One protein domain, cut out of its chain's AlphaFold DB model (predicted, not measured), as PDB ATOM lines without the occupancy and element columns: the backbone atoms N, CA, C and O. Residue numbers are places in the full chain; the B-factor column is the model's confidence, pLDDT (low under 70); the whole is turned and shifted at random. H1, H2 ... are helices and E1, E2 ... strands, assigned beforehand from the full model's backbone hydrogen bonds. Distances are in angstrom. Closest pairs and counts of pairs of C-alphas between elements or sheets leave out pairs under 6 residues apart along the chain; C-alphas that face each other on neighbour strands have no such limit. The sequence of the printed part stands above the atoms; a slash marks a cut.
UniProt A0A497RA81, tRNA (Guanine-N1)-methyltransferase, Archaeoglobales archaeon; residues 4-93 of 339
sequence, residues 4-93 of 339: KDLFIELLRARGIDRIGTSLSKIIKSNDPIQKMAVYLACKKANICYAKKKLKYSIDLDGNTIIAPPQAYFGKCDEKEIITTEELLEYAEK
ATOM      1  N   LYS A   4     175.737 175.776 237.367       97.50
ATOM      2  CA  LYS A   4     175.554 174.467 238.009       97.50
ATOM      3  C   LYS A   4     174.166 174.268 238.603       97.50
ATOM      4  O   LYS A   4     173.679 173.147 238.575       97.50
ATOM      5  N   ASP A   5     173.541 175.320 239.124       97.62
ATOM      6  CA  ASP A   5     172.245 175.203 239.792       97.62
ATOM      7  C   ASP A   5     171.172 174.864 238.748       97.62
ATOM      8  O   ASP A   5     170.413 173.918 238.932       97.62
ATOM      9  N   LEU A   6     171.213 175.527 237.584       97.31
ATOM     10  CA  LEU A   6     170.356 175.187 236.440       97.31
ATOM     11  C   LEU A   6     170.618 173.787 235.910       97.31
ATOM     12  O   LEU A   6     169.699 173.047 235.569       97.31
ATOM     13  N   PHE A   7     171.890 173.415 235.847       97.81
ATOM     14  CA  PHE A   7     172.268 172.088 235.412       97.81
ATOM     15  C   PHE A   7     171.709 171.002 236.346       97.81
ATOM     16  O   PHE A   7     171.156 170.010 235.875       97.81
ATOM     17  N   ILE A   8     171.779 171.215 237.662       97.94
ATOM     18  CA  ILE A   8     171.180 170.345 238.685       97.94
ATOM     19  C   ILE A   8     169.657 170.281 238.531       97.94
ATOM     20  O   ILE A   8     169.089 169.192 238.611       97.94
ATOM     21  N   GLU A   9     168.989 171.413 238.300       97.31
ATOM     22  CA  GLU A   9     167.538 171.460 238.083       97.31
ATOM     23  C   GLU A   9     167.117 170.624 236.869       97.31
ATOM     24  O   GLU A   9     166.218 169.788 236.987       97.31
ATOM     25  N   LEU A  10     167.816 170.766 235.738       96.69
ATOM     26  CA  LEU A  10     167.557 169.967 234.537       96.69
ATOM     27  C   LEU A  10     167.782 168.471 234.783       96.69
ATOM     28  O   LEU A  10     166.983 167.644 234.346       96.69
ATOM     29  N   LEU A  11     168.831 168.102 235.522       96.75
ATOM     30  CA  LEU A  11     169.081 166.705 235.882       96.75
ATOM     31  C   LEU A  11     167.964 166.127 236.748       96.75
ATOM     32  O   LEU A  11     167.437 165.055 236.439       96.75
ATOM     33  N   ARG A  12     167.542 166.860 237.782       97.00
ATOM     34  CA  ARG A  12     166.435 166.453 238.658       97.00
ATOM     35  C   ARG A  12     165.128 166.309 237.890       97.00
ATOM     36  O   ARG A  12     164.419 165.329 238.101       97.00
ATOM     37  N   ALA A  13     164.844 167.217 236.955       96.12
ATOM     38  CA  ALA A  13     163.664 167.141 236.095       96.12
ATOM     39  C   ALA A  13     163.633 165.868 235.226       96.12
ATOM     40  O   ALA A  13     162.564 165.425 234.815       96.12
ATOM     41  N   ARG A  14     164.793 165.243 234.975       95.31
ATOM     42  CA  ARG A  14     164.918 163.958 234.268       95.31
ATOM     43  C   ARG A  14     165.097 162.754 235.198       95.31
ATOM     44  O   ARG A  14     165.395 161.664 234.717       95.31
ATOM     45  N   GLY A  15     164.929 162.933 236.510       95.56
ATOM     46  CA  GLY A  15     165.107 161.870 237.501       95.56
ATOM     47  C   GLY A  15     166.559 161.411 237.659       95.56
ATOM     48  O   GLY A  15     166.800 160.259 238.014       95.56
ATOM     49  N   ILE A  16     167.528 162.283 237.356       95.56
ATOM     50  CA  ILE A  16     168.958 161.995 237.478       95.56
ATOM     51  C   ILE A  16     169.486 162.634 238.765       95.56
ATOM     52  O   ILE A  16     169.531 163.854 238.887       95.56
ATOM     53  N   ASP A  17     169.932 161.795 239.696       96.69
ATOM     54  CA  ASP A  17     170.627 162.154 240.935       96.69
ATOM     55  C   ASP A  17     172.135 161.840 240.907       96.69
ATOM     56  O   ASP A  17     172.881 162.341 241.751       96.69
ATOM     57  N   ARG A  18     172.616 161.059 239.925       95.06
ATOM     58  CA  ARG A  18     174.048 160.726 239.775       95.06
ATOM     59  C   ARG A  18     174.486 160.609 238.327       95.06
ATOM     60  O   ARG A  18     173.895 159.882 237.519       95.06
ATOM     61  N   ILE A  19     175.630 161.222 238.046       95.75
ATOM     62  CA  ILE A  19     176.290 161.188 236.743       95.75
ATOM     63  C   ILE A  19     177.646 160.496 236.827       95.75
ATOM     64  O   ILE A  19     178.443 160.725 237.730       95.75
ATOM     65  N   GLY A  20     177.947 159.666 235.835       94.75
ATOM     66  CA  GLY A  20     179.263 159.068 235.644       94.75
ATOM     67  C   GLY A  20     180.038 159.797 234.556       94.75
ATOM     68  O   GLY A  20     179.466 160.240 233.567       94.75
ATOM     69  N   THR A  21     181.358 159.886 234.686       93.81
ATOM     70  CA  THR A  21     182.220 160.404 233.616       93.81
ATOM     71  C   THR A  21     183.576 159.715 233.630       93.81
ATOM     72  O   THR A  21     184.042 159.257 234.670       93.81
ATOM     73  N   SER A  22     184.226 159.653 232.470       91.06
ATOM     74  CA  SER A  22     185.631 159.241 232.343       91.06
ATOM     75  C   SER A  22     186.587 160.434 232.208       91.06
ATOM     76  O   SER A  22     187.805 160.264 232.130       91.06
ATOM     77  N   LEU A  23     186.057 161.663 232.186       93.00
ATOM     78  CA  LEU A  23     186.849 162.867 231.976       93.00
ATOM     79  C   LEU A  23     187.625 163.224 233.248       93.00
ATOM     80  O   LEU A  23     187.099 163.835 234.177       93.00
ATOM     81  N   SER A  24     188.923 162.912 233.257       93.00
ATOM     82  CA  SER A  24     189.820 163.150 234.399       93.00
ATOM     83  C   SER A  24     189.823 164.602 234.890       93.00
ATOM     84  O   SER A  24     189.929 164.853 236.089       93.00
ATOM     85  N   LYS A  25     189.663 165.572 233.979       94.50
ATOM     86  CA  LYS A  25     189.570 166.999 234.322       94.50
ATOM     87  C   LYS A  25     188.348 167.321 235.184       94.50
ATOM     88  O   LYS A  25     188.418 168.293 235.931       94.50
ATOM     89  N   ILE A  26     187.258 166.569 235.046       95.00
ATOM     90  CA  ILE A  26     186.035 166.735 235.838       95.00
ATOM     91  C   ILE A  26     186.197 166.032 237.180       95.00
ATOM     92  O   ILE A  26     186.001 166.666 238.205       95.00
ATOM     93  N   ILE A  27     186.676 164.786 237.172       93.31
ATOM     94  CA  ILE A  27     186.906 163.989 238.391       93.31
ATOM     95  C   ILE A  27     187.856 164.701 239.369       93.31
ATOM     96  O   ILE A  27     187.652 164.661 240.572       93.31
ATOM     97  N   LYS A  28     188.891 165.382 238.860       94.00
ATOM     98  CA  LYS A  28     189.864 166.137 239.675       94.00
ATOM     99  C   LYS A  28     189.420 167.572 240.008       94.00
ATOM    100  O   LYS A  28     190.224 168.348 240.514       94.00
ATOM    101  N   SER A  29     188.212 167.979 239.618       94.88
ATOM    102  CA  SER A  29     187.697 169.328 239.881       94.88
ATOM    103  C   SER A  29     187.236 169.458 241.332       94.88
ATOM    104  O   SER A  29     186.617 168.539 241.851       94.88
ATOM    105  N   ASN A  30     187.448 170.626 241.945       94.44
ATOM    106  CA  ASN A  30     186.862 170.938 243.256       94.44
ATOM    107  C   ASN A  30     185.341 171.158 243.173       94.44
ATOM    108  O   ASN A  30     184.649 171.036 244.173       94.44
ATOM    109  N   ASP A  31     184.840 171.506 241.985       96.88
ATOM    110  CA  ASP A  31     183.411 171.584 241.669       96.88
ATOM    111  C   ASP A  31     183.190 170.839 240.338       96.88
ATOM    112  O   ASP A  31     183.394 171.406 239.253       96.88
ATOM    113  N   PRO A  32     182.951 169.516 240.378       97.56
ATOM    114  CA  PRO A  32     182.770 168.716 239.172       97.56
ATOM    115  C   PRO A  32     181.472 169.064 238.437       97.56
ATOM    116  O   PRO A  32     181.478 169.069 237.206       97.56
ATOM    117  N   ILE A  33     180.403 169.417 239.156       98.19
ATOM    118  CA  ILE A  33     179.089 169.724 238.574       98.19
ATOM    119  C   ILE A  33     179.124 171.036 237.791       98.19
ATOM    120  O   ILE A  33     178.727 171.055 236.625       98.19
ATOM    121  N   GLN A  34     179.706 172.106 238.346       98.00
ATOM    122  CA  GLN A  34     179.938 173.345 237.590       98.00
ATOM    123  C   GLN A  34     180.783 173.087 236.344       98.00
ATOM    124  O   GLN A  34     180.511 173.626 235.272       98.00
ATOM    125  N   LYS A  35     181.803 172.231 236.452       98.00
ATOM    126  CA  LYS A  35     182.673 171.927 235.314       98.00
ATOM    127  C   LYS A  35     181.960 171.136 234.220       98.00
ATOM    128  O   LYS A  35     182.220 171.396 233.047       98.00
ATOM    129  N   MET A  36     181.076 170.207 234.584       98.06
ATOM    130  CA  MET A  36     180.187 169.527 233.638       98.06
ATOM    131  C   MET A  36     179.274 170.531 232.937       98.06
ATOM    132  O   MET A  36     179.255 170.567 231.711       98.06
ATOM    133  N   ALA A  37     178.608 171.406 233.692       98.12
ATOM    134  CA  ALA A  37     177.706 172.411 233.136       98.12
ATOM    135  C   ALA A  37     178.415 173.336 232.126       98.12
ATOM    136  O   ALA A  37     177.929 173.539 231.016       98.12
ATOM    137  N   VAL A  38     179.625 173.808 232.453       98.06
ATOM    138  CA  VAL A  38     180.473 174.591 231.531       98.06
ATOM    139  C   VAL A  38     180.839 173.788 230.282       98.06
ATOM    140  O   VAL A  38     180.844 174.322 229.176       98.06
ATOM    141  N   TYR A  39     181.200 172.513 230.438       97.62
ATOM    142  CA  TYR A  39     181.580 171.670 229.305       97.62
ATOM    143  C   TYR A  39     180.402 171.425 228.364       97.62
ATOM    144  O   TYR A  39     180.617 171.437 227.154       97.62
ATOM    145  N   LEU A  40     179.197 171.243 228.907       97.06
ATOM    146  CA  LEU A  40     177.971 171.132 228.127       97.06
ATOM    147  C   LEU A  40     177.679 172.451 227.401       97.06
ATOM    148  O   LEU A  40     177.621 172.461 226.179       97.06
ATOM    149  N   ALA A  41     177.646 173.582 228.117       97.44
ATOM    150  CA  ALA A  41     177.410 174.907 227.533       97.44
ATOM    151  C   ALA A  41     178.407 175.267 226.410       97.44
ATOM    152  O   ALA A  41     178.052 175.909 225.428       97.44
ATOM    153  N   CYS A  42     179.662 174.819 226.520       95.31
ATOM    154  CA  CYS A  42     180.690 175.005 225.492       95.31
ATOM    155  C   CYS A  42     180.711 173.914 224.400       95.31
ATOM    156  O   CYS A  42     181.692 173.856 223.653       95.31
ATOM    157  N   LYS A  43     179.722 173.013 224.337       94.38
ATOM    158  CA  LYS A  43     179.647 171.891 223.375       94.38
ATOM    159  C   LYS A  43     180.881 170.974 223.386       94.38
ATOM    160  O   LYS A  43     181.319 170.457 222.361       94.38
ATOM    161  N   LYS A  44     181.500 170.787 224.558       93.94
ATOM    162  CA  LYS A  44     182.704 169.947 224.745       93.94
ATOM    163  C   LYS A  44     182.373 168.514 225.160       93.94
ATOM    164  O   LYS A  44     183.252 167.650 225.092       93.94
ATOM    165  N   ALA A  45     181.158 168.271 225.640       93.62
ATOM    166  CA  ALA A  45     180.664 166.970 226.071       93.62
ATOM    167  C   ALA A  45     179.131 166.974 226.103       93.62
ATOM    168  O   ALA A  45     178.529 168.039 226.214       93.62
ATOM    169  N   ASN A  46     178.548 165.777 226.080       93.44
ATOM    170  CA  ASN A  46     177.109 165.544 226.038       93.44
ATOM    171  C   ASN A  46     176.670 164.727 227.261       93.44
ATOM    172  O   ASN A  46     177.503 164.217 228.026       93.44
ATOM    173  N   ILE A  47     175.355 164.570 227.419       93.81
ATOM    174  CA  ILE A  47     174.743 163.748 228.467       93.81
ATOM    175  C   ILE A  47     173.897 162.675 227.817       93.81
ATOM    176  O   ILE A  47     172.934 162.981 227.127       93.81
ATOM    177  N   CYS A  48     174.239 161.419 228.072       90.75
ATOM    178  CA  CYS A  48     173.575 160.260 227.488       90.75
ATOM    179  C   CYS A  48     173.204 159.240 228.562       90.75
ATOM    180  O   CYS A  48     173.657 159.326 229.707       90.75
ATOM    181  N   TYR A  49     172.410 158.239 228.191       84.81
ATOM    182  CA  TYR A  49     172.125 157.124 229.087       84.81
ATOM    183  C   TYR A  49     173.403 156.331 229.383       84.81
ATOM    184  O   TYR A  49     174.293 156.161 228.544       84.81
ATOM    185  N   ALA A  50     173.539 155.867 230.623       79.31
ATOM    186  CA  ALA A  50     174.731 155.151 231.046       79.31
ATOM    187  C   ALA A  50     174.771 153.728 230.453       79.31
ATOM    188  O   ALA A  50     174.219 152.789 231.017       79.31
ATOM    189  N   LYS A  51     175.483 153.538 229.332       67.75
ATOM    190  CA  LYS A  51     175.715 152.203 228.730       67.75
ATOM    191  C   LYS A  51     176.771 151.368 229.463       67.75
ATOM    192  O   LYS A  51     176.775 150.142 229.383       67.75
ATOM    193  N   LYS A  52     177.724 152.025 230.135       65.44
ATOM    194  CA  LYS A  52     178.863 151.369 230.800       65.44
ATOM    195  C   LYS A  52     178.562 151.130 232.277       65.44
ATOM    196  O   LYS A  52     178.137 152.049 232.971       65.44
ATOM    197  N   LYS A  53     178.905 149.936 232.779       71.75
ATOM    198  CA  LYS A  53     178.947 149.619 234.219       71.75
ATOM    199  C   LYS A  53     180.107 150.361 234.897       71.75
ATOM    200  O   LYS A  53     181.114 149.762 235.270       71.75
ATOM    201  N   LEU A  54     180.002 151.683 235.016       84.38
ATOM    202  CA  LEU A  54     180.866 152.446 235.912       84.38
ATOM    203  C   LEU A  54     180.477 152.101 237.352       84.38
ATOM    204  O   LEU A  54     179.297 152.059 237.681       84.38
ATOM    205  N   LYS A  55     181.475 151.826 238.198       86.69
ATOM    206  CA  LYS A  55     181.265 151.546 239.630       86.69
ATOM    207  C   LYS A  55     181.103 152.814 240.468       86.69
ATOM    208  O   LYS A  55     180.576 152.746 241.570       86.69
ATOM    209  N   TYR A  56     181.586 153.937 239.943       92.06
ATOM    210  CA  TYR A  56     181.598 155.225 240.615       92.06
ATOM    211  C   TYR A  56     180.776 156.236 239.823       92.06
ATOM    212  O   TYR A  56     180.781 156.225 238.587       92.06
ATOM    213  N   SER A  57     180.116 157.124 240.551       95.25
ATOM    214  CA  SER A  57     179.389 158.271 240.017       95.25
ATOM    215  C   SER A  57     179.624 159.493 240.900       95.25
ATOM    216  O   SER A  57     180.263 159.403 241.947       95.25
ATOM    217  N   ILE A  58     179.170 160.643 240.423       97.06
ATOM    218  CA  ILE A  58     179.201 161.921 241.122       97.06
ATOM    219  C   ILE A  58     177.742 162.290 241.397       97.06
ATOM    220  O   ILE A  58     176.936 162.291 240.459       97.06
ATOM    221  N   ASP A  59     177.403 162.530 242.662       97.12
ATOM    222  CA  ASP A  59     176.079 163.030 243.046       97.12
ATOM    223  C   ASP A  59     175.909 164.513 242.669       97.12
ATOM    224  O   ASP A  59     176.857 165.182 242.251       97.12
ATOM    225  N   LEU A  60     174.695 165.050 242.792       96.88
ATOM    226  CA  LEU A  60     174.416 166.446 242.423       96.88
ATOM    227  C   LEU A  60     175.075 167.485 243.348       96.88
ATOM    228  O   LEU A  60     175.160 168.651 242.966       96.88
ATOM    229  N   ASP A  61     175.577 167.072 244.514       96.06
ATOM    230  CA  ASP A  61     176.359 167.923 245.419       96.06
ATOM    231  C   ASP A  61     177.856 167.932 245.046       96.06
ATOM    232  O   ASP A  61     178.635 168.741 245.553       96.06
ATOM    233  N   GLY A  62     178.263 167.071 244.107       96.00
ATOM    234  CA  GLY A  62     179.620 166.967 243.587       96.00
ATOM    235  C   GLY A  62     180.497 165.935 244.295       96.00
ATOM    236  O   GLY A  62     181.700 165.881 244.024       96.00
ATOM    237  N   ASN A  63     179.936 165.091 245.161       96.56
ATOM    238  CA  ASN A  63     180.678 164.046 245.858       96.56
ATOM    239  C   ASN A  63     180.810 162.796 244.988       96.56
ATOM    240  O   ASN A  63     179.882 162.388 244.292       96.56
ATOM    241  N   THR A  64     181.968 162.137 245.064       95.44
ATOM    242  CA  THR A  64     182.156 160.833 244.418       95.44
ATOM    243  C   THR A  64     181.578 159.727 245.293       95.44
ATOM    244  O   THR A  64     181.958 159.597 246.455       95.44
ATOM    245  N   ILE A  65     180.717 158.890 244.718       95.19
ATOM    246  CA  ILE A  65     180.024 157.801 245.412       95.19
ATOM    247  C   ILE A  65     180.224 156.456 244.706       95.19
ATOM    248  O   ILE A  65     180.398 156.382 243.485       95.19
ATOM    249  N   ILE A  66     180.192 155.369 245.483       94.88
ATOM    250  CA  ILE A  66     180.315 153.985 244.995       94.88
ATOM    251  C   ILE A  66     178.933 153.474 244.573       94.88
ATOM    252  O   ILE A  66     178.337 152.608 245.209       94.88
ATOM    253  N   ALA A  67     178.400 154.060 243.509       92.12
ATOM    254  CA  ALA A  67     177.137 153.658 242.913       92.12
ATOM    255  C   ALA A  67     177.211 153.802 241.389       92.12
ATOM    256  O   ALA A  67     177.853 154.738 240.895       92.12
ATOM    257  N   PRO A  68     176.541 152.920 240.626       92.38
ATOM    258  CA  PRO A  68     176.481 153.059 239.181       92.38
ATOM    259  C   PRO A  68     175.723 154.337 238.795       92.38
ATOM    260  O   PRO A  68     174.731 154.671 239.450       92.38
ATOM    261  N   PRO A  69     176.155 155.060 237.753       94.06
ATOM    262  CA  PRO A  69     175.498 156.290 237.324       94.06
ATOM    263  C   PRO A  69     174.160 156.025 236.625       94.06
ATOM    264  O   PRO A  69     173.997 154.991 235.981       94.06
ATOM    265  N   GLN A  70     173.229 156.980 236.698       93.31
ATOM    266  CA  GLN A  70     172.002 156.957 235.882       93.31
ATOM    267  C   GLN A  70     172.253 157.529 234.484       93.31
ATOM    268  O   GLN A  70     171.715 157.034 233.495       93.31
ATOM    269  N   ALA A  71     173.113 158.546 234.396       94.00
ATOM    270  CA  ALA A  71     173.511 159.175 233.145       94.00
ATOM    271  C   ALA A  71     175.035 159.264 233.021       94.00
ATOM    272  O   ALA A  71     175.772 159.298 234.008       94.00
ATOM    273  N   TYR A  72     175.522 159.293 231.787       93.88
ATOM    274  CA  TYR A  72     176.934 159.420 231.463       93.88
ATOM    275  C   TYR A  72     177.226 160.789 230.845       93.88
ATOM    276  O   TYR A  72     176.563 161.195 229.894       93.88
ATOM    277  N   PHE A  73     178.254 161.462 231.360       94.75
ATOM    278  CA  PHE A  73     178.753 162.742 230.868       94.75
ATOM    279  C   PHE A  73     180.056 162.547 230.085       94.75
ATOM    280  O   PHE A  73     181.096 162.165 230.643       94.75
ATOM    281  N   GLY A  74     180.021 162.835 228.787       92.00
ATOM    282  CA  GLY A  74     181.161 162.685 227.887       92.00
ATOM    283  C   GLY A  74     180.744 162.694 226.419       92.00
ATOM    284  O   GLY A  74     179.642 163.104 226.079       92.00
ATOM    285  N   LYS A  75     181.633 162.240 225.532       85.94
ATOM    286  CA  LYS A  75     181.252 161.970 224.139       85.94
ATOM    287  C   LYS A  75     180.446 160.673 224.080       85.94
ATOM    288  O   LYS A  75     180.868 159.673 224.667       85.94
ATOM    289  N   CYS A  76     179.319 160.703 223.387       80.81
ATOM    290  CA  CYS A  76     178.443 159.561 223.161       80.81
ATOM    291  C   CYS A  76     177.756 159.703 221.799       80.81
ATOM    292  O   CYS A  76     177.471 160.818 221.376       80.81
ATOM    293  N   ASP A  77     177.491 158.567 221.152       73.25
ATOM    294  CA  ASP A  77     176.835 158.484 219.835       73.25
ATOM    295  C   ASP A  77     175.306 158.299 219.948       73.25
ATOM    296  O   ASP A  77     174.625 157.989 218.975       73.25
ATOM    297  N   GLU A  78     174.761 158.410 221.162       73.81
ATOM    298  CA  GLU A  78     173.336 158.227 221.440       73.81
ATOM    299  C   GLU A  78     172.574 159.548 221.465       73.81
ATOM    300  O   GLU A  78     173.159 160.624 221.560       73.81
ATOM    301  N   LYS A  79     171.240 159.441 221.464       80.56
ATOM    302  CA  LYS A  79     170.360 160.580 221.717       80.56
ATOM    303  C   LYS A  79     170.676 161.195 223.083       80.56
ATOM    304  O   LYS A  79     170.668 160.506 224.105       80.56
ATOM    305  N   GLU A  80     170.924 162.497 223.073       86.19
ATOM    306  CA  GLU A  80     171.207 163.280 224.269       86.19
ATOM    307  C   GLU A  80     169.984 163.309 225.192       86.19
ATOM    308  O   GLU A  80     168.847 163.480 224.746       86.19
ATOM    309  N   ILE A  81     170.223 163.137 226.492       90.44
ATOM    310  CA  ILE A  81     169.202 163.333 227.518       90.44
ATOM    311  C   ILE A  81     168.967 164.833 227.673       90.44
ATOM    312  O   ILE A  81     167.833 165.278 227.577       90.44
ATOM    313  N   ILE A  82     170.026 165.608 227.892       92.25
ATOM    314  CA  ILE A  82     169.962 167.065 228.034       92.25
ATOM    315  C   ILE A  82     170.866 167.655 226.962       92.25
ATOM    316  O   ILE A  82     172.042 167.279 226.887       92.25
ATOM    317  N   THR A  83     170.313 168.552 226.151       92.38
ATOM    318  CA  THR A  83     171.050 169.213 225.071       92.38
ATOM    319  C   THR A  83     171.724 170.488 225.569       92.38
ATOM    320  O   THR A  83     171.406 171.026 226.634       92.38
ATOM    321  N   THR A  84     172.677 170.992 224.785       94.81
ATOM    322  CA  THR A  84     173.298 172.292 225.075       94.81
ATOM    323  C   THR A  84     172.266 173.414 224.982       94.81
ATOM    324  O   THR A  84     172.239 174.303 225.827       94.81
ATOM    325  N   GLU A  85     171.406 173.351 223.971       95.12
ATOM    326  CA  GLU A  85     170.368 174.337 223.683       95.12
ATOM    327  C   GLU A  85     169.378 174.448 224.849       95.12
ATOM    328  O   GLU A  85     169.100 175.553 225.296       95.12
ATOM    329  N   GLU A  86     168.950 173.322 225.432       95.25
ATOM    330  CA  GLU A  86     168.046 173.311 226.592       95.25
ATOM    331  C   GLU A  86     168.661 174.032 227.809       95.25
ATOM    332  O   GLU A  86     168.002 174.853 228.450       95.25
ATOM    333  N   LEU A  87     169.945 173.781 228.107       96.69
ATOM    334  CA  LEU A  87     170.652 174.473 229.192       96.69
ATOM    335  C   LEU A  87     170.776 175.978 228.921       96.69
ATOM    336  O   LEU A  87     170.589 176.782 229.838       96.69
ATOM    337  N   LEU A  88     171.108 176.362 227.687       96.50
ATOM    338  CA  LEU A  88     171.296 177.764 227.320       96.50
ATOM    339  C   LEU A  88     169.973 178.537 227.303       96.50
ATOM    340  O   LEU A  88     169.941 179.651 227.817       96.50
ATOM    341  N   GLU A  89     168.873 177.942 226.838       95.31
ATOM    342  CA  GLU A  89     167.536 178.547 226.907       95.31
ATOM    343  C   GLU A  89     167.111 178.831 228.357       95.31
ATOM    344  O   GLU A  89     166.563 179.893 228.664       95.31
ATOM    345  N   TYR A  90     167.380 177.902 229.281       94.56
ATOM    346  CA  TYR A  90     167.145 178.132 230.711       94.56
ATOM    347  C   TYR A  90     168.041 179.247 231.257       94.56
ATOM    348  O   TYR A  90     167.574 180.119 231.993       94.56
ATOM    349  N   ALA A  91     169.318 179.255 230.877       95.25
ATOM    350  CA  ALA A  91     170.261 180.286 231.298       95.25
ATOM    351  C   ALA A  91     169.877 181.685 230.778       95.25
ATOM    352  O   ALA A  91     170.056 182.678 231.489       95.25
ATOM    353  N   GLU A  92     169.321 181.781 229.572       92.94
ATOM    354  CA  GLU A  92     168.793 183.028 229.016       92.94
ATOM    355  C   GLU A  92     167.579 183.531 229.795       92.94
ATOM    356  O   GLU A  92     167.555 184.702 230.174       92.94
ATOM    357  N   LYS A  93     166.625 182.652 230.134       93.56
ATOM    358  CA  LYS A  93     165.450 183.012 230.954       93.56
ATOM    359  C   LYS A  93     165.832 183.561 232.328       93.56
ATOM    360  O   LYS A  93     165.167 184.457 232.840       93.56
TER     361      LYS A  93
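This is residues 4 to 93 of the 339 residues of the protein "tRNA (Guanine-N1)-methyltransferase" of Archaeoglobales archaeon (UniProt A0A497RA81). A small, twisted sheet of four strands forms a slab, with the helix H3 packed slantwise over one face of it. H1 and H4 each stand about perpendicular to H3, H1 closest to it with its first residue, Lys 4, and H4 making a corner with it where Thr 84 comes near Ala 41; H4 lies at one end of the long axis, and the link between E2 and E3, with Lys 55, lies at the other end. The 90 printed residues hold four named helices and four named strands, in the order H1 E1 H2 H3 E2 E3 E4 H4. The sheet is mixed, in the order E2 E4 E1 E3, and the class is mixed, helices and strands. The whole is compact, with a radius of gyration of the C-alphas of 11.8 A and spans of 36 by 28 by 23 A.

Start at the inner strands, E4, residues 71 to 74, and E1, residues 18 to 21: they are parallel, with N 20 and O 71 2.9 A apart, within hydrogen-bond range. Beside E4 find the edge strand E2, residues 46 to 49, antiparallel to it, with N 72 and O 48 at 2.8 A. Beside E1 find the other edge strand, E3, residues 57 to 59, antiparallel, with N 58 and O 19 at 2.8 A. Over this sheet look for H3, residues 32 to 41, at a height of 9.1 A; it runs slantwise to the strands, at 39 degrees to E2 on the local plane. H3 is the hub. H1, residues 4 to 13, touches it about perpendicular, at 85 degrees, closest at the C-alphas of Lys 4 and Gln 34, 4.5 A; H1 only grazes the sheet, with its residues 8 to 12. H4, residues 84 to 93, touches H3 at 84 degrees, about perpendicular, closest at the C-alphas of Ala 41 and Thr 84, 5.5 A, and is not on the sheet. H2, residues 24 to 27, only just touches H3, with 3 pairs of C-alphas within 8 A, and only at the corner by their link; the closest are those of Ile 26 and Pro 32, 5.1 A. In H1, H3 and H4 every O i to N i+4 pair is within hydrogen-bond range; H2 is too short for such a pair.

Find C-alpha 18 at (174.048, 160.726, 239.775), where E1 begins; E1 and E2 are each 10.2 A long, E4 9.9 A and E3 6.5 A. H1 runs 14.1 A from C-alpha 4 at (175.554, 174.467, 238.009), H2 5.0 A, H3 14.2 A, and H4 14.5 A to C-alpha 93 at (165.450, 183.012, 230.954).

The two C-alphas farthest apart are those of Lys 55 and Lys 93, 36.3 A. The printed part has no cut, and the link from E3 to E4, 11 residues, is long. Residues 51 to 52 have pLDDT under 70.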